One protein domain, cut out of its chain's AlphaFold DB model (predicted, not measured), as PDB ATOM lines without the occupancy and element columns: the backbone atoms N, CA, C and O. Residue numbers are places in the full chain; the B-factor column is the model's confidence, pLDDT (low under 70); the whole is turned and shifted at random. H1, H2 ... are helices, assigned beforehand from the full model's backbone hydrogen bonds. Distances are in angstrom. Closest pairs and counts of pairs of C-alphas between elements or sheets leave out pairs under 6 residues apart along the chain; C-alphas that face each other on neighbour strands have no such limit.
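Overview. This is residues 148 to 265 of the 265 residues of an uncharacterized protein of Muribaculaceae bacterium Isolate-001 (NCI) (UniProt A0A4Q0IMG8). A long helical hairpin, H4 and H5 side by side, is crossed on one face by the kinked H2, with H1 across H5 near its last residues and short H3 near H4's first. The 118 printed residues include five named helices, H1 to H5 in chain order, and no named strand: all helix. The whole is compact, radius of gyration of the C-alphas 14.9 A, spanning 45 by 30 by 23 A.

Along the chain. H1 is residues 155 to 165, from C-alpha 155 at (29.435, -15.973, 16.783). H2, residues 170 to 191, kinks 34 degrees near 185. H3 is 197 to 203. H4, 207 to 230, spans 34.9 A. H5, 236 to 263, spans 40.3 A, to (41.500, -17.073, 12.615).

Arrangement. H2 touches H1 (C-alphas of Val 159 and Ala 173 closest, 5.6 A) and H5 (Ser 183 and Ala 249, 5.7 A; steep tilt, 65 degrees). Hairpin H4 and H5 touch at a shallow tilt of 4 degrees, opposite ways. Every O i to N i+4 pair is within hydrogen-bond range in H1, H3 and H4; 13 of 18 in H2, 22 of 24 in H5.

Size, cuts and confidence. The printed part has no cut; its four links are tight. pLDDT is under 70 at 148 to 151, 184 to 195, 227 to 242 and 264 to 265.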
ATOM      1  N   ASN A 148      16.866 -19.048  22.022       44.25
ATOM      2  CA  ASN A 148      17.642 -20.092  22.738       44.25
ATOM      3  C   ASN A 148      19.088 -19.629  23.050       44.25
ATOM      4  O   ASN A 148      19.979 -19.676  22.198       44.25
ATOM      5  N   SER A 149      19.333 -19.202  24.293       50.72
ATOM      6  CA  SER A 149      20.523 -18.452  24.732       50.72
ATOM      7  C   SER A 149      21.751 -19.310  25.103       50.72
ATOM      8  O   SER A 149      22.300 -19.171  26.198       50.72
ATOM      9  N   PHE A 150      22.213 -20.204  24.224       60.25
ATOM     10  CA  PHE A 150      23.607 -20.663  24.324       60.25
ATOM     11  C   PHE A 150      24.461 -19.751  23.446       60.25
ATOM     12  O   PHE A 150      24.288 -19.737  22.230       60.25
ATOM     13  N   SER A 151      25.326 -18.939  24.054       68.12
ATOM     14  CA  SER A 151      26.266 -18.118  23.290       68.12
ATOM     15  C   SER A 151      27.403 -19.000  22.785       68.12
ATOM     16  O   SER A 151      27.904 -19.850  23.519       68.12
ATOM     17  N   ILE A 152      27.788 -18.814  21.527       78.25
ATOM     18  CA  ILE A 152      28.983 -19.440  20.966       78.25
ATOM     19  C   ILE A 152      30.011 -18.331  20.851       78.25
ATOM     20  O   ILE A 152      29.669 -17.266  20.332       78.25
ATOM     21  N   PRO A 153      31.248 -18.536  21.318       81.88
ATOM     22  CA  PRO A 153      32.255 -17.499  21.184       81.88
ATOM     23  C   PRO A 153      32.468 -17.142  19.712       81.88
ATOM     24  O   PRO A 153      32.314 -17.986  18.830       81.88
ATOM     25  N   HIS A 154      32.810 -15.884  19.444       85.19
ATOM     26  CA  HIS A 154      33.045 -15.402  18.084       85.19
ATOM     27  C   HIS A 154      31.852 -15.601  17.126       85.19
ATOM     28  O   HIS A 154      32.056 -15.703  15.918       85.19
ATOM     29  N   ASP A 155      30.607 -15.668  17.618       84.62
ATOM     30  CA  ASP A 155      29.435 -15.973  16.783       84.62
ATOM     31  C   ASP A 155      29.265 -15.031  15.583       84.62
ATOM     32  O   ASP A 155      28.962 -15.469  14.474       84.62
ATOM     33  N   THR A 156      29.532 -13.745  15.781       79.44
ATOM     34  CA  THR A 156      29.414 -12.703  14.761       79.44
ATOM     35  C   THR A 156      30.528 -12.822  13.719       79.44
ATOM     36  O   THR A 156      30.266 -12.761  12.517       79.44
ATOM     37  N   GLN A 157      31.763 -13.068  14.164       86.38
ATOM     38  CA  GLN A 157      32.926 -13.300  13.297       86.38
ATOM     39  C   GLN A 157      32.775 -14.613  12.514       86.38
ATOM     40  O   GLN A 157      33.161 -14.704  11.350       86.38
ATOM     41  N   PHE A 158      32.146 -15.617  13.125       89.12
ATOM     42  CA  PHE A 158      31.820 -16.875  12.477       89.12
ATOM     43  C   PHE A 158      30.752 -16.701  11.393       89.12
ATOM     44  O   PHE A 158      30.946 -17.191  10.282       89.12
ATOM     45  N   VAL A 159      29.659 -15.977  11.670       84.44
ATOM     46  CA  VAL A 159      28.639 -15.643  10.653       84.44
ATOM     47  C   VAL A 159      29.284 -14.918   9.477       84.44
ATOM     48  O   VAL A 159      29.066 -15.297   8.330       84.44
ATOM     49  N   GLU A 160      30.157 -13.953   9.751       85.31
ATOM     50  CA  GLU A 160      30.886 -13.238   8.710       85.31
ATOM     51  C   GLU A 160      31.805 -14.149   7.886       85.31
ATOM     52  O   GLU A 160      31.857 -14.046   6.659       85.31
ATOM     53  N   TRP A 161      32.509 -15.076   8.535       91.75
ATOM     54  CA  TRP A 161      33.326 -16.065   7.839       91.75
ATOM     55  C   TRP A 161      32.472 -17.005   6.977       91.75
ATOM     56  O   TRP A 161      32.872 -17.322   5.860       91.75
ATOM     57  N   LEU A 162      31.278 -17.412   7.419       87.06
ATOM     58  CA  LEU A 162      30.353 -18.201   6.591       87.06
ATOM     59  C   LEU A 162      29.909 -17.420   5.345       87.06
ATOM     60  O   LEU A 162      29.888 -17.969   4.239       87.06
ATOM     61  N   GLU A 163      29.577 -16.141   5.507       86.06
ATOM     62  CA  GLU A 163      29.161 -15.278   4.399       86.06
ATOM     63  C   GLU A 163      30.291 -15.051   3.388       86.06
ATOM     64  O   GLU A 163      30.054 -15.113   2.181       86.06
ATOM     65  N   ASN A 164      31.514 -14.815   3.866       85.44
ATOM     66  CA  ASN A 164      32.652 -14.447   3.024       85.44
ATOM     67  C   ASN A 164      33.401 -15.663   2.460       85.44
ATOM     68  O   ASN A 164      33.689 -15.712   1.266       85.44
ATOM     69  N   SER A 165      33.708 -16.652   3.299       87.44
ATOM     70  CA  SER A 165      34.525 -17.815   2.926       87.44
ATOM     71  C   SER A 165      33.710 -18.913   2.247       87.44
ATOM     72  O   SER A 165      34.243 -19.634   1.406       87.44
ATOM     73  N   LEU A 166      32.424 -19.053   2.595       84.94
ATOM     74  CA  LEU A 166      31.537 -20.079   2.026       84.94
ATOM     75  C   LEU A 166      30.449 -19.504   1.108       84.94
ATOM     76  O   LEU A 166      29.617 -20.259   0.607       84.94
ATOM     77  N   ASN A 167      30.450 -18.186   0.875       85.44
ATOM     78  CA  ASN A 167      29.433 -17.466   0.103       85.44
ATOM     79  C   ASN A 167      27.991 -17.739   0.577       85.44
ATOM     80  O   ASN A 167      27.045 -17.703  -0.214       85.44
ATOM     81  N   MET A 168      27.813 -18.015   1.871       85.25
ATOM     82  CA  MET A 168      26.497 -18.256   2.454       85.25
ATOM     83  C   MET A 168      25.689 -16.944   2.493       85.25
ATOM     84  O   MET A 168      26.259 -15.847   2.541       85.25
ATOM     85  N   ASP A 169      24.363 -17.019   2.404       79.12
ATOM     86  CA  ASP A 169      23.500 -15.885   2.752       79.12
ATOM     87  C   ASP A 169      23.295 -15.806   4.275       79.12
ATOM     88  O   ASP A 169      23.474 -16.791   4.993       79.12
ATOM     89  N   TYR A 170      22.931 -14.623   4.771       72.50
ATOM     90  CA  TYR A 170      22.793 -14.359   6.204       72.50
ATOM     91  C   TYR A 170      21.753 -15.258   6.891       72.50
ATOM     92  O   TYR A 170      21.950 -15.686   8.028       72.50
ATOM     93  N   GLU A 171      20.645 -15.572   6.219       74.50
ATOM     94  CA  GLU A 171      19.589 -16.408   6.793       74.50
ATOM     95  C   GLU A 171      20.087 -17.846   6.999       74.50
ATOM     96  O   GLU A 171      19.892 -18.452   8.051       74.50
ATOM     97  N   ASN A 172      20.813 -18.387   6.025       78.31
ATOM     98  CA  ASN A 172      21.443 -19.691   6.146       78.31
ATOM     99  C   ASN A 172      22.601 -19.669   7.154       78.31
ATOM    100  O   ASN A 172      22.722 -20.604   7.949       78.31
ATOM    101  N   ALA A 173      23.392 -18.594   7.212       76.25
ATOM    102  CA  ALA A 173      24.463 -18.440   8.197       76.25
ATOM    103  C   ALA A 173      23.920 -18.368   9.636       76.25
ATOM    104  O   ALA A 173      24.439 -19.027  10.539       76.25
ATOM    105  N   THR A 174      22.817 -17.652   9.854       78.06
ATOM    106  CA  THR A 174      22.138 -17.602  11.157       78.06
ATOM    107  C   THR A 174      21.428 -18.909  11.496       78.06
ATOM    108  O   THR A 174      21.423 -19.298  12.662       78.06
ATOM    109  N   LYS A 175      20.909 -19.658  10.513       80.81
ATOM    110  CA  LYS A 175      20.423 -21.036  10.730       80.81
ATOM    111  C   LYS A 175      21.550 -21.975  11.161       80.81
ATOM    112  O   LYS A 175      21.337 -22.791  12.059       80.81
ATOM    113  N   VAL A 176      22.745 -21.857  10.574       83.69
ATOM    114  CA  VAL A 176      23.937 -22.611  11.004       83.69
ATOM    115  C   VAL A 176      24.304 -22.241  12.439       83.69
ATOM    116  O   VAL A 176      24.432 -23.137  13.274       83.69
ATOM    117  N   LEU A 177      24.388 -20.948  12.760       83.19
ATOM    118  CA  LEU A 177      24.664 -20.479  14.117       83.19
ATOM    119  C   LEU A 177      23.617 -20.992  15.119       83.19
ATOM    120  O   LEU A 177      23.972 -21.617  16.114       83.19
ATOM    121  N   SER A 178      22.326 -20.832  14.834       77.44
ATOM    122  CA  SER A 178      21.231 -21.353  15.664       77.44
ATOM    123  C   SER A 178      21.291 -22.873  15.823       77.44
ATOM    124  O   SER A 178      21.067 -23.401  16.912       77.44
ATOM    125  N   SER A 179      21.649 -23.605  14.764       82.31
ATOM    126  CA  SER A 179      21.873 -25.049  14.842       82.31
ATOM    127  C   SER A 179      23.023 -25.402  15.782       82.31
ATOM    128  O   SER A 179      22.923 -26.416  16.473       82.31
ATOM    129  N   LEU A 180      24.096 -24.613  15.813       82.81
ATOM    130  CA  LEU A 180      25.196 -24.806  16.750       82.81
ATOM    131  C   LEU A 180      24.775 -24.463  18.183       82.81
ATOM    132  O   LEU A 180      25.084 -25.221  19.097       82.81
ATOM    133  N   ARG A 181      24.003 -23.396  18.403       78.62
ATOM    134  CA  ARG A 181      23.516 -23.045  19.751       78.62
ATOM    135  C   ARG A 181      22.662 -24.172  20.331       78.62
ATOM    136  O   ARG A 181      22.858 -24.611  21.461       78.62
ATOM    137  N   ASN A 182      21.794 -24.735  19.494       72.69
ATOM    138  CA  ASN A 182      20.963 -25.883  19.845       72.69
ATOM    139  C   ASN A 182      21.761 -27.193  19.979       72.69
ATOM    140  O   ASN A 182      21.288 -28.136  20.613       72.69
ATOM    141  N   SER A 183      22.961 -27.281  19.397       73.62
ATOM    142  CA  SER A 183      23.786 -28.492  19.424       73.62
ATOM    143  C   SER A 183      24.275 -28.880  20.818       73.62
ATOM    144  O   SER A 183      24.342 -30.068  21.131       73.62
ATOM    145  N   VAL A 184      24.520 -27.896  21.686       68.31
ATOM    146  CA  VAL A 184      24.993 -28.134  23.059       68.31
ATOM    147  C   VAL A 184      23.977 -28.940  23.860       68.31
ATOM    148  O   VAL A 184      24.340 -29.873  24.576       68.31
ATOM    149  N   ALA A 185      22.687 -28.652  23.682       63.50
ATOM    150  CA  ALA A 185      21.618 -29.412  24.321       63.50
ATOM    151  C   ALA A 185      21.606 -30.890  23.889       63.50
ATOM    152  O   ALA A 185      21.274 -31.757  24.696       63.50
ATOM    153  N   TRP A 186      22.007 -31.193  22.648       66.94
ATOM    154  CA  TRP A 186      22.084 -32.566  22.138       66.94
ATOM    155  C   TRP A 186      23.287 -33.340  22.665       66.94
ATOM    156  O   TRP A 186      23.214 -34.559  22.792       66.94
ATOM    157  N   PHE A 187      24.381 -32.652  22.975       65.38
ATOM    158  CA  PHE A 187      25.614 -33.280  23.432       65.38
ATOM    159  C   PHE A 187      25.667 -33.543  24.926       65.38
ATOM    160  O   PHE A 187      26.223 -34.558  25.334       65.38
ATOM    161  N   ARG A 188      25.027 -32.705  25.743       61.84
ATOM    162  CA  ARG A 188      24.922 -32.933  27.194       61.84
ATOM    163  C   ARG A 188      24.532 -34.371  27.590       61.84
ATOM    164  O   ARG A 188      25.202 -34.921  28.454       61.84
ATOM    165  N   PRO A 189      23.517 -35.022  26.983       58.19
ATOM    166  CA  PRO A 189      23.170 -36.409  27.312       58.19
ATOM    167  C   PRO A 189      24.100 -37.475  26.701       58.19
ATOM    168  O   PRO A 189      23.915 -38.654  26.993       58.19
ATOM    169  N   ILE A 190      25.032 -37.096  25.819       64.81
ATOM    170  CA  ILE A 190      25.961 -38.010  25.131       64.81
ATOM    171  C   ILE A 190      27.309 -38.080  25.860       64.81
ATOM    172  O   ILE A 190      27.889 -39.158  25.937       64.81
ATOM    173  N   PHE A 191      27.796 -36.956  26.392       61.84
ATOM    174  CA  PHE A 191      29.155 -36.843  26.938       61.84
ATOM    175  C   PHE A 191      29.242 -36.880  28.474       61.84
ATOM    176  O   PHE A 191      30.351 -36.833  28.995       61.84
ATOM    177  N   ASP A 192      28.110 -37.003  29.183       50.97
ATOM    178  CA  ASP A 192      27.977 -36.721  30.624       50.97
ATOM    179  C   ASP A 192      28.448 -35.283  30.987       50.97
ATOM    180  O   ASP A 192      29.207 -34.638  30.267       50.97
ATOM    181  N   MET A 193      27.846 -34.667  32.011       47.00
ATOM    182  CA  MET A 193      27.775 -33.193  32.108       47.00
ATOM    183  C   MET A 193      29.125 -32.447  32.240       47.00
ATOM    184  O   MET A 193      30.084 -32.963  32.800       47.00
ATOM    185  N   ASP A 194      29.095 -31.188  31.764       57.31
ATOM    186  CA  ASP A 194      30.133 -30.130  31.684       57.31
ATOM    187  C   ASP A 194      30.992 -30.049  30.408       57.31
ATOM    188  O   ASP A 194      31.842 -29.167  30.287       57.31
ATOM    189  N   PHE A 195      30.713 -30.864  29.387       63.09
ATOM    190  CA  PHE A 195      31.388 -30.728  28.092       63.09
ATOM    191  C   PHE A 195      30.788 -29.603  27.223       63.09
ATOM    192  O   PHE A 195      29.707 -29.757  26.644       63.09
ATOM    193  N   ASP A 196      31.509 -28.483  27.099       76.25
ATOM    194  CA  ASP A 196      31.253 -27.440  26.095       76.25
ATOM    195  C   ASP A 196      32.230 -27.597  24.912       76.25
ATOM    196  O   ASP A 196      33.413 -27.253  25.029       76.25
ATOM    197  N   PRO A 197      31.760 -28.093  23.750       75.88
ATOM    198  CA  PRO A 197      32.630 -28.339  22.609       75.88
ATOM    199  C   PRO A 197      33.185 -27.053  21.984       75.88
ATOM    200  O   PRO A 197      34.170 -27.100  21.252       75.88
ATOM    201  N   PHE A 198      32.551 -25.903  22.212       84.19
ATOM    202  CA  PHE A 198      32.970 -24.642  21.617       84.19
ATOM    203  C   PHE A 198      34.040 -23.973  22.471       84.19
ATOM    204  O   PHE A 198      35.047 -23.525  21.924       84.19
ATOM    205  N   ALA A 199      33.867 -23.971  23.795       80.25
ATOM    206  CA  ALA A 199      34.869 -23.463  24.728       80.25
ATOM    207  C   ALA A 199      36.181 -24.263  24.644       80.25
ATOM    208  O   ALA A 199      37.262 -23.687  24.508       80.25
ATOM    209  N   GLU A 200      36.086 -25.595  24.641       80.00
ATOM    210  CA  GLU A 200      37.254 -26.475  24.558       80.00
ATOM    211  C   GLU A 200      37.969 -26.332  23.200       80.00
ATOM    212  O   GLU A 200      39.194 -26.257  23.142       80.00
ATOM    213  N   ALA A 201      37.230 -26.170  22.099       84.62
ATOM    214  CA  ALA A 201      37.836 -25.958  20.785       84.62
ATOM    215  C   ALA A 201      38.644 -24.658  20.679       84.62
ATOM    216  O   ALA A 201      39.592 -24.598  19.892       84.62
ATOM    217  N   ILE A 202      38.287 -23.618  21.436       85.19
ATOM    218  CA  ILE A 202      39.007 -22.334  21.463       85.19
ATOM    219  C   ILE A 202      40.285 -22.435  22.288       85.19
ATOM    220  O   ILE A 202      41.283 -21.816  21.925       85.19
ATOM    221  N   SER A 203      40.282 -23.245  23.353       79.75
ATOM    222  CA  SER A 203      41.469 -23.469  24.190       79.75
ATOM    223  C   SER A 203      42.629 -24.085  23.390       79.75
ATOM    224  O   SER A 203      43.805 -23.887  23.708       79.75
ATOM    225  N   PHE A 204      42.313 -24.790  22.299       82.88
ATOM    226  CA  PHE A 204      43.302 -25.359  21.403       82.88
ATOM    227  C   PHE A 204      43.908 -24.324  20.453       82.88
ATOM    228  O   PHE A 204      43.246 -23.764  19.584       82.88
ATOM    229  N   SER A 205      45.230 -24.172  20.530       77.38
ATOM    230  CA  SER A 205      46.013 -23.348  19.599       77.38
ATOM    231  C   SER A 205      46.322 -24.042  18.268       77.38
ATOM    232  O   SER A 205      46.697 -23.388  17.298       77.38
ATOM    233  N   LYS A 206      46.178 -25.371  18.194       85.62
ATOM    234  CA  LYS A 206      46.548 -26.176  17.020       85.62
ATOM    235  C   LYS A 206      45.326 -26.791  16.355       85.62
ATOM    236  O   LYS A 206      44.510 -27.427  17.021       85.62
ATOM    237  N   LYS A 207      45.289 -26.708  15.022       89.50
ATOM    238  CA  LYS A 207      44.300 -27.393  14.180       89.50
ATOM    239  C   LYS A 207      44.187 -28.884  14.504       89.50
ATOM    240  O   LYS A 207      43.086 -29.384  14.677       89.50
ATOM    241  N   GLU A 208      45.318 -29.565  14.661       90.06
ATOM    242  CA  GLU A 208      45.363 -31.004  14.950       90.06
ATOM    243  C   GLU A 208      44.614 -31.380  16.239       90.06
ATOM    244  O   GLU A 208      43.997 -32.441  16.302       90.06
ATOM    245  N   SER A 209      44.646 -30.523  17.264       85.50
ATOM    246  CA  SER A 209      43.915 -30.761  18.514       85.50
ATOM    247  C   SER A 209      42.407 -30.594  18.320       85.50
ATOM    248  O   SER A 209      41.640 -31.428  18.796       85.50
ATOM    249  N   ARG A 210      41.982 -29.571  17.564       88.69
ATOM    250  CA  ARG A 210      40.568 -29.373  17.197       88.69
ATOM    251  C   ARG A 210      40.038 -30.523  16.335       88.69
ATOM    252  O   ARG A 210      38.930 -30.995  16.570       88.69
ATOM    253  N   ASP A 211      40.836 -31.010  15.388       88.12
ATOM    254  CA  ASP A 211      40.462 -32.133  14.522       88.12
ATOM    255  C   ASP A 211      40.278 -33.427  15.343       88.12
ATOM    256  O   ASP A 211      39.247 -34.085  15.221       88.12
ATOM    257  N   LYS A 212      41.204 -33.737  16.265       86.12
ATOM    258  CA  LYS A 212      41.080 -34.889  17.185       86.12
ATOM    259  C   LYS A 212      39.858 -34.799  18.094       86.12
ATOM    260  O   LYS A 212      39.203 -35.803  18.358       86.12
ATOM    261  N   MET A 213      39.552 -33.603  18.587       83.94
ATOM    262  CA  MET A 213      38.358 -33.371  19.393       83.94
ATOM    263  C   MET A 213      37.081 -33.623  18.583       83.94
ATOM    264  O   MET A 213      36.153 -34.260  19.074       83.94
ATOM    265  N   LEU A 214      37.033 -33.161  17.331       85.56
ATOM    266  CA  LEU A 214      35.893 -33.410  16.455       85.56
ATOM    267  C   LEU A 214      35.720 -34.908  16.164       85.56
ATOM    268  O   LEU A 214      34.596 -35.402  16.183       85.56
ATOM    269  N   GLU A 215      36.816 -35.639  15.936       86.94
ATOM    270  CA  GLU A 215      36.799 -37.101  15.784       86.94
ATOM    271  C   GLU A 215      36.255 -37.798  17.035       86.94
ATOM    272  O   GLU A 215      35.368 -38.644  16.925       86.94
ATOM    273  N   TYR A 216      36.714 -37.391  18.223       81.69
ATOM    274  CA  TYR A 216      36.209 -37.893  19.501       81.69
ATOM    275  C   TYR A 216      34.694 -37.674  19.642       81.69
ATOM    276  O   TYR A 216      33.969 -38.598  20.021       81.69
ATOM    277  N   ILE A 217      34.201 -36.484  19.274       80.31
ATOM    278  CA  ILE A 217      32.768 -36.169  19.304       80.31
ATOM    279  C   ILE A 217      31.982 -37.085  18.358       80.31
ATOM    280  O   ILE A 217      30.936 -37.614  18.734       80.31
ATOM    281  N   ILE A 218      32.476 -37.275  17.132       85.31
ATOM    282  CA  ILE A 218      31.832 -38.125  16.122       85.31
ATOM    283  C   ILE A 218      31.714 -39.569  16.623       85.31
ATOM    284  O   ILE A 218      30.633 -40.152  16.539       85.31
ATOM    285  N   ASP A 219      32.798 -40.119  17.167       81.81
ATOM    286  CA  ASP A 219      32.863 -41.504  17.642       81.81
ATOM    287  C   ASP A 219      31.901 -41.766  18.815       81.81
ATOM    288  O   ASP A 219      31.140 -42.738  18.814       81.81
ATOM    289  N   HIS A 220      31.842 -40.840  19.777       77.19
ATOM    290  CA  HIS A 220      30.945 -40.947  20.935       77.19
ATOM    291  C   HIS A 220      29.473 -40.824  20.544       77.19
ATOM    292  O   HIS A 220      28.623 -41.549  21.065       77.19
ATOM    293  N   VAL A 221      29.158 -39.942  19.592       76.88
ATOM    294  CA  VAL A 221      27.802 -39.810  19.056       76.88
ATOM    295  C   VAL A 221      27.361 -41.097  18.363       76.88
ATOM    296  O   VAL A 221      26.246 -41.563  18.606       76.88
ATOM    297  N   GLU A 222      28.199 -41.675  17.497       81.44
ATOM    298  CA  GLU A 222      27.849 -42.914  16.794       81.44
ATOM    299  C   GLU A 222      27.673 -44.075  17.786       81.44
ATOM    300  O   GLU A 222      26.628 -44.731  17.769       81.44
ATOM    301  N   THR A 223      28.596 -44.226  18.741       78.50
ATOM    302  CA  THR A 223      28.515 -45.234  19.811       78.50
ATOM    303  C   THR A 223      27.238 -45.089  20.650       78.50
ATOM    304  O   THR A 223      26.553 -46.074  20.931       78.50
ATOM    305  N   PHE A 224      26.852 -43.863  21.021       73.88
ATOM    306  CA  PHE A 224      25.618 -43.609  21.773       73.88
ATOM    307  C   PHE A 224      24.370 -44.086  21.016       73.88
ATOM    308  O   PHE A 224      23.488 -44.732  21.596       73.88
ATOM    309  N   PHE A 225      24.276 -43.784  19.719       71.44
ATOM    310  CA  PHE A 225      23.131 -44.195  18.906       71.44
ATOM    311  C   PHE A 225      23.099 -45.705  18.653       71.44
ATOM    312  O   PHE A 225      22.006 -46.280  18.630       71.44
ATOM    313  N   GLU A 226      24.254 -46.351  18.498       77.00
ATOM    314  CA  GLU A 226      24.365 -47.811  18.402       77.00
ATOM    315  C   GLU A 226      23.855 -48.479  19.686       77.00
ATOM    316  O   GLU A 226      22.886 -49.240  19.642       77.00
ATOM    317  N   LEU A 227      24.371 -48.070  20.850       69.38
ATOM    318  CA  LEU A 227      23.965 -48.613  22.153       69.38
ATOM    319  C   LEU A 227      22.468 -48.423  22.446       69.38
ATOM    320  O   LEU A 227      21.813 -49.326  22.971       69.38
ATOM    321  N   LYS A 228      21.884 -47.264  22.111       66.38
ATOM    322  CA  LYS A 228      20.444 -46.997  22.319       66.38
ATOM    323  C   LYS A 228      19.537 -47.791  21.378       66.38
ATOM    324  O   LYS A 228      18.409 -48.110  21.759       66.38
ATOM    325  N   THR A 229      20.023 -48.111  20.179       64.56
ATOM    326  CA  THR A 229      19.289 -48.929  19.204       64.56
ATOM    327  C   THR A 229      19.345 -50.408  19.594       64.56
ATOM    328  O   THR A 229      18.309 -51.074  19.608       64.56
ATOM    329  N   ASP A 230      20.518 -50.902  19.997       67.00
ATOM    330  CA  ASP A 230      20.721 -52.301  20.393       67.00
ATOM    331  C   ASP A 230      20.027 -52.644  21.718       67.00
ATOM    332  O   ASP A 230      19.455 -53.726  21.871       67.00
ATOM    333  N   SER A 231      19.979 -51.694  22.656       61.84
ATOM    334  CA  SER A 231      19.255 -51.842  23.929       61.84
ATOM    335  C   SER A 231      17.726 -51.766  23.798       61.84
ATOM    336  O   SER A 231      17.028 -51.909  24.802       61.84
ATOM    337  N   LYS A 232      17.181 -51.552  22.586       63.69
ATOM    338  CA  LYS A 232      15.743 -51.336  22.308       63.69
ATOM    339  C   LYS A 232      15.109 -50.188  23.112       63.69
ATOM    340  O   LYS A 232      13.888 -50.119  23.220       63.69
ATOM    341  N   VAL A 233      15.926 -49.291  23.671       59.66
ATOM    342  CA  VAL A 233      15.471 -48.124  24.449       59.66
ATOM    343  C   VAL A 233      14.834 -47.077  23.537       59.66
ATOM    344  O   VAL A 233      13.923 -46.367  23.954       59.66
ATOM    345  N   LEU A 234      15.295 -46.990  22.290       57.12
ATOM    346  CA  LEU A 234      14.671 -46.206  21.230       57.12
ATOM    347  C   LEU A 234      14.436 -47.112  20.024       57.12
ATOM    348  O   LEU A 234      15.314 -47.889  19.638       57.12
ATOM    349  N   SER A 235      13.268 -47.008  19.395       57.00
ATOM    350  CA  SER A 235      13.044 -47.682  18.122       57.00
ATOM    351  C   SER A 235      13.921 -47.063  17.029       57.00
ATOM    352  O   SER A 235      14.287 -45.884  17.063       57.00
ATOM    353  N   ARG A 236      14.224 -47.842  15.985       57.72
ATOM    354  CA  ARG A 236      14.982 -47.350  14.823       57.72
ATOM    355  C   ARG A 236      14.310 -46.129  14.171       57.72
ATOM    356  O   ARG A 236      15.007 -45.249  13.675       57.72
ATOM    357  N   GLN A 237      12.977 -46.050  14.207       54.28
ATOM    358  CA  GLN A 237      12.208 -44.904  13.709       54.28
ATOM    359  C   GLN A 237      12.369 -43.652  14.587       54.28
ATOM    360  O   GLN A 237      12.406 -42.550  14.051       54.28
ATOM    361  N   GLU A 238      12.546 -43.800  15.902       53.38
ATOM    362  CA  GLU A 238      12.791 -42.683  16.829       53.38
ATOM    363  C   GLU A 238      14.260 -42.225  16.836       53.38
ATOM    364  O   GLU A 238      14.548 -41.043  17.039       53.38
ATOM    365  N   CYS A 239      15.200 -43.142  16.580       59.34
ATOM    366  CA  CYS A 239      16.632 -42.843  16.510       59.34
ATOM    367  C   CYS A 239      17.033 -42.101  15.224       59.34
ATOM    368  O   CYS A 239      17.870 -41.203  15.276       59.34
ATOM    369  N   MET A 240      16.460 -42.442  14.063       58.59
ATOM    370  CA  MET A 240      16.917 -41.916  12.762       58.59
ATOM    371  C   MET A 240      16.781 -40.385  12.606       58.59
ATOM    372  O   MET A 240      17.754 -39.761  12.170       58.59
ATOM    373  N   PRO A 241      15.659 -39.738  12.986       55.50
ATOM    374  CA  PRO A 241      15.543 -38.278  12.952       55.50
ATOM    375  C   PRO A 241      16.537 -37.591  13.894       55.50
ATOM    376  O   PRO A 241      17.201 -36.638  13.494       55.50
ATOM    377  N   LYS A 242      16.711 -38.125  15.112       67.38
ATOM    378  CA  LYS A 242      17.676 -37.604  16.093       67.38
ATOM    379  C   LYS A 242      19.110 -37.728  15.579       67.38
ATOM    380  O   LYS A 242      19.856 -36.755  15.620       67.38
ATOM    381  N   ARG A 243      19.475 -38.874  14.995       71.12
ATOM    382  CA  ARG A 243      20.797 -39.099  14.391       71.12
ATOM    383  C   ARG A 243      21.064 -38.134  13.234       71.12
ATOM    384  O   ARG A 243      22.168 -37.611  13.138       71.12
ATOM    385  N   LYS A 244      20.070 -37.845  12.383       73.00
ATOM    386  CA  LYS A 244      20.206 -36.854  11.297       73.00
ATOM    387  C   LYS A 244      20.462 -35.446  11.843       73.00
ATOM    388  O   LYS A 244      21.385 -34.782  11.383       73.00
ATOM    389  N   THR A 245      19.687 -35.012  12.834       71.56
ATOM    390  CA  THR A 245      19.867 -33.702  13.476       71.56
ATOM    391  C   THR A 245      21.251 -33.568  14.108       71.56
ATOM    392  O   THR A 245      21.922 -32.560  13.899       71.56
ATOM    393  N   VAL A 246      21.729 -34.604  14.804       73.44
ATOM    394  CA  VAL A 246      23.066 -34.597  15.416       73.44
ATOM    395  C   VAL A 246      24.172 -34.594  14.353       73.44
ATOM    396  O   VAL A 246      25.145 -33.859  14.489       73.44
ATOM    397  N   LYS A 247      24.014 -35.322  13.238       79.38
ATOM    398  CA  LYS A 247      24.964 -35.269  12.109       79.38
ATOM    399  C   LYS A 247      25.045 -33.889  11.457       79.38
ATOM    400  O   LYS A 247      26.137 -33.444  11.097       79.38
ATOM    401  N   ASN A 248      23.913 -33.196  11.334       79.62
ATOM    402  CA  ASN A 248      23.893 -31.811  10.864       79.62
ATOM    403  C   ASN A 248      24.619 -30.887  11.852       79.62
ATOM    404  O   ASN A 248      25.434 -30.071  11.432       79.62
ATOM    405  N   ALA A 249      24.393 -31.063  13.157       79.25
ATOM    406  CA  ALA A 249      25.087 -30.298  14.190       79.25
ATOM    407  C   ALA A 249      26.614 -30.508  14.154       79.25
ATOM    408  O   ALA A 249      27.359 -29.533  14.171       79.25
ATOM    409  N   ILE A 250      27.079 -31.754  14.002       84.00
ATOM    410  CA  ILE A 250      28.503 -32.087  13.820       84.00
ATOM    411  C   ILE A 250      29.074 -31.421  12.562       84.00
ATOM    412  O   ILE A 250      30.178 -30.878  12.588       84.00
ATOM    413  N   SER A 251      28.334 -31.444  11.450       87.44
ATOM    414  CA  SER A 251      28.774 -30.804  10.202       87.44
ATOM    415  C   SER A 251      28.946 -29.296  10.387       87.44
ATOM    416  O   SER A 251      29.954 -28.731   9.964       87.44
ATOM    417  N   ASN A 252      28.017 -28.660  11.099       88.56
ATOM    418  CA  ASN A 252      28.113 -27.246  11.436       88.56
ATOM    419  C   ASN A 252      29.285 -26.968  12.396       88.56
ATOM    420  O   ASN A 252      29.962 -25.952  12.245       88.56
ATOM    421  N   MET A 253      29.589 -27.859  13.350       87.56
ATOM    422  CA  MET A 253      30.760 -27.695  14.234       87.56
ATOM    423  C   MET A 253      32.061 -27.780  13.470       87.56
ATOM    424  O   MET A 253      32.982 -27.018  13.740       87.56
ATOM    425  N   LYS A 254      32.128 -28.667  12.477       90.56
ATOM    426  CA  LYS A 254      33.272 -28.736  11.576       90.56
ATOM    427  C   LYS A 254      33.491 -27.403  10.858       90.56
ATOM    428  O   LYS A 254      34.631 -26.956  10.750       90.56
ATOM    429  N   CYS A 255      32.420 -26.745  10.406       91.50
ATOM    430  CA  CYS A 255      32.506 -25.392   9.850       91.50
ATOM    431  C   CYS A 255      33.048 -24.392  10.880       91.50
ATOM    432  O   CYS A 255      33.964 -23.641  10.557       91.50
ATOM    433  N   TYR A 256      32.555 -24.427  12.119       91.81
ATOM    434  CA  TYR A 256      33.051 -23.564  13.194       91.81
ATOM    435  C   TYR A 256      34.534 -23.812  13.526       91.81
ATOM    436  O   TYR A 256      35.306 -22.870  13.670       91.81
ATOM    437  N   PHE A 257      34.993 -25.065  13.557       91.69
ATOM    438  CA  PHE A 257      36.400 -25.385  13.835       91.69
ATOM    439  C   PHE A 257      37.315 -24.945  12.689       91.69
ATOM    440  O   PHE A 257      38.423 -24.475  12.935       91.69
ATOM    441  N   ASN A 258      36.851 -25.047  11.440       90.69
ATOM    442  CA  ASN A 258      37.567 -24.494  10.292       90.69
ATOM    443  C   ASN A 258      37.708 -22.974  10.394       90.69
ATOM    444  O   ASN A 258      38.803 -22.465  10.181       90.69
ATOM    445  N   PHE A 259      36.647 -22.275  10.799       93.12
ATOM    446  CA  PHE A 259      36.707 -20.847  11.099       93.12
ATOM    447  C   PHE A 259      37.756 -20.529  12.177       93.12
ATOM    448  O   PHE A 259      38.622 -19.684  11.954       93.12
ATOM    449  N   LEU A 260      37.761 -21.252  13.302       91.06
ATOM    450  CA  LEU A 260      38.773 -21.058  14.349       91.06
ATOM    451  C   LEU A 260      40.198 -21.312  13.833       91.06
ATOM    452  O   LEU A 260      41.144 -20.642  14.246       91.06
ATOM    453  N   ASN A 261      40.370 -22.285  12.940       88.38
ATOM    454  CA  ASN A 261      41.660 -22.577  12.323       88.38
ATOM    455  C   ASN A 261      42.104 -21.488  11.342       88.38
ATOM    456  O   ASN A 261      43.303 -21.269  11.213       88.38
ATOM    457  N   ASP A 262      41.171 -20.820  10.666       87.81
ATOM    458  CA  ASP A 262      41.473 -19.694   9.783       87.81
ATOM    459  C   ASP A 262      41.787 -18.413  10.564       87.81
ATOM    460  O   ASP A 262      42.663 -17.667  10.140       87.81
ATOM    461  N   MET A 263      41.155 -18.191  11.723       81.75
ATOM    462  CA  MET A 263      41.500 -17.073  12.615       81.75
ATOM    463  C   MET A 263      42.888 -17.194  13.256       81.75
ATOM    464  O   MET A 263      43.480 -16.183  13.607       81.75
ATOM    465  N   ASN A 264      43.393 -18.416  13.453       67.88
ATOM    466  CA  ASN A 264      44.675 -18.674  14.123       67.88
ATOM    467  C   ASN A 264      45.861 -18.852  13.147       67.88
ATOM    468  O   ASN A 264      46.901 -19.381  13.546       67.88
ATOM    469  N   LYS A 265      45.696 -18.470  11.874       57.91
ATOM    470  CA  LYS A 265      46.776 -18.403  10.873       57.91
ATOM    471  C   LYS A 265      47.454 -17.042  10.899       57.91
ATOM    472  O   LYS A 265      48.693 -17.037  10.736       57.91
TER     473      LYS A 265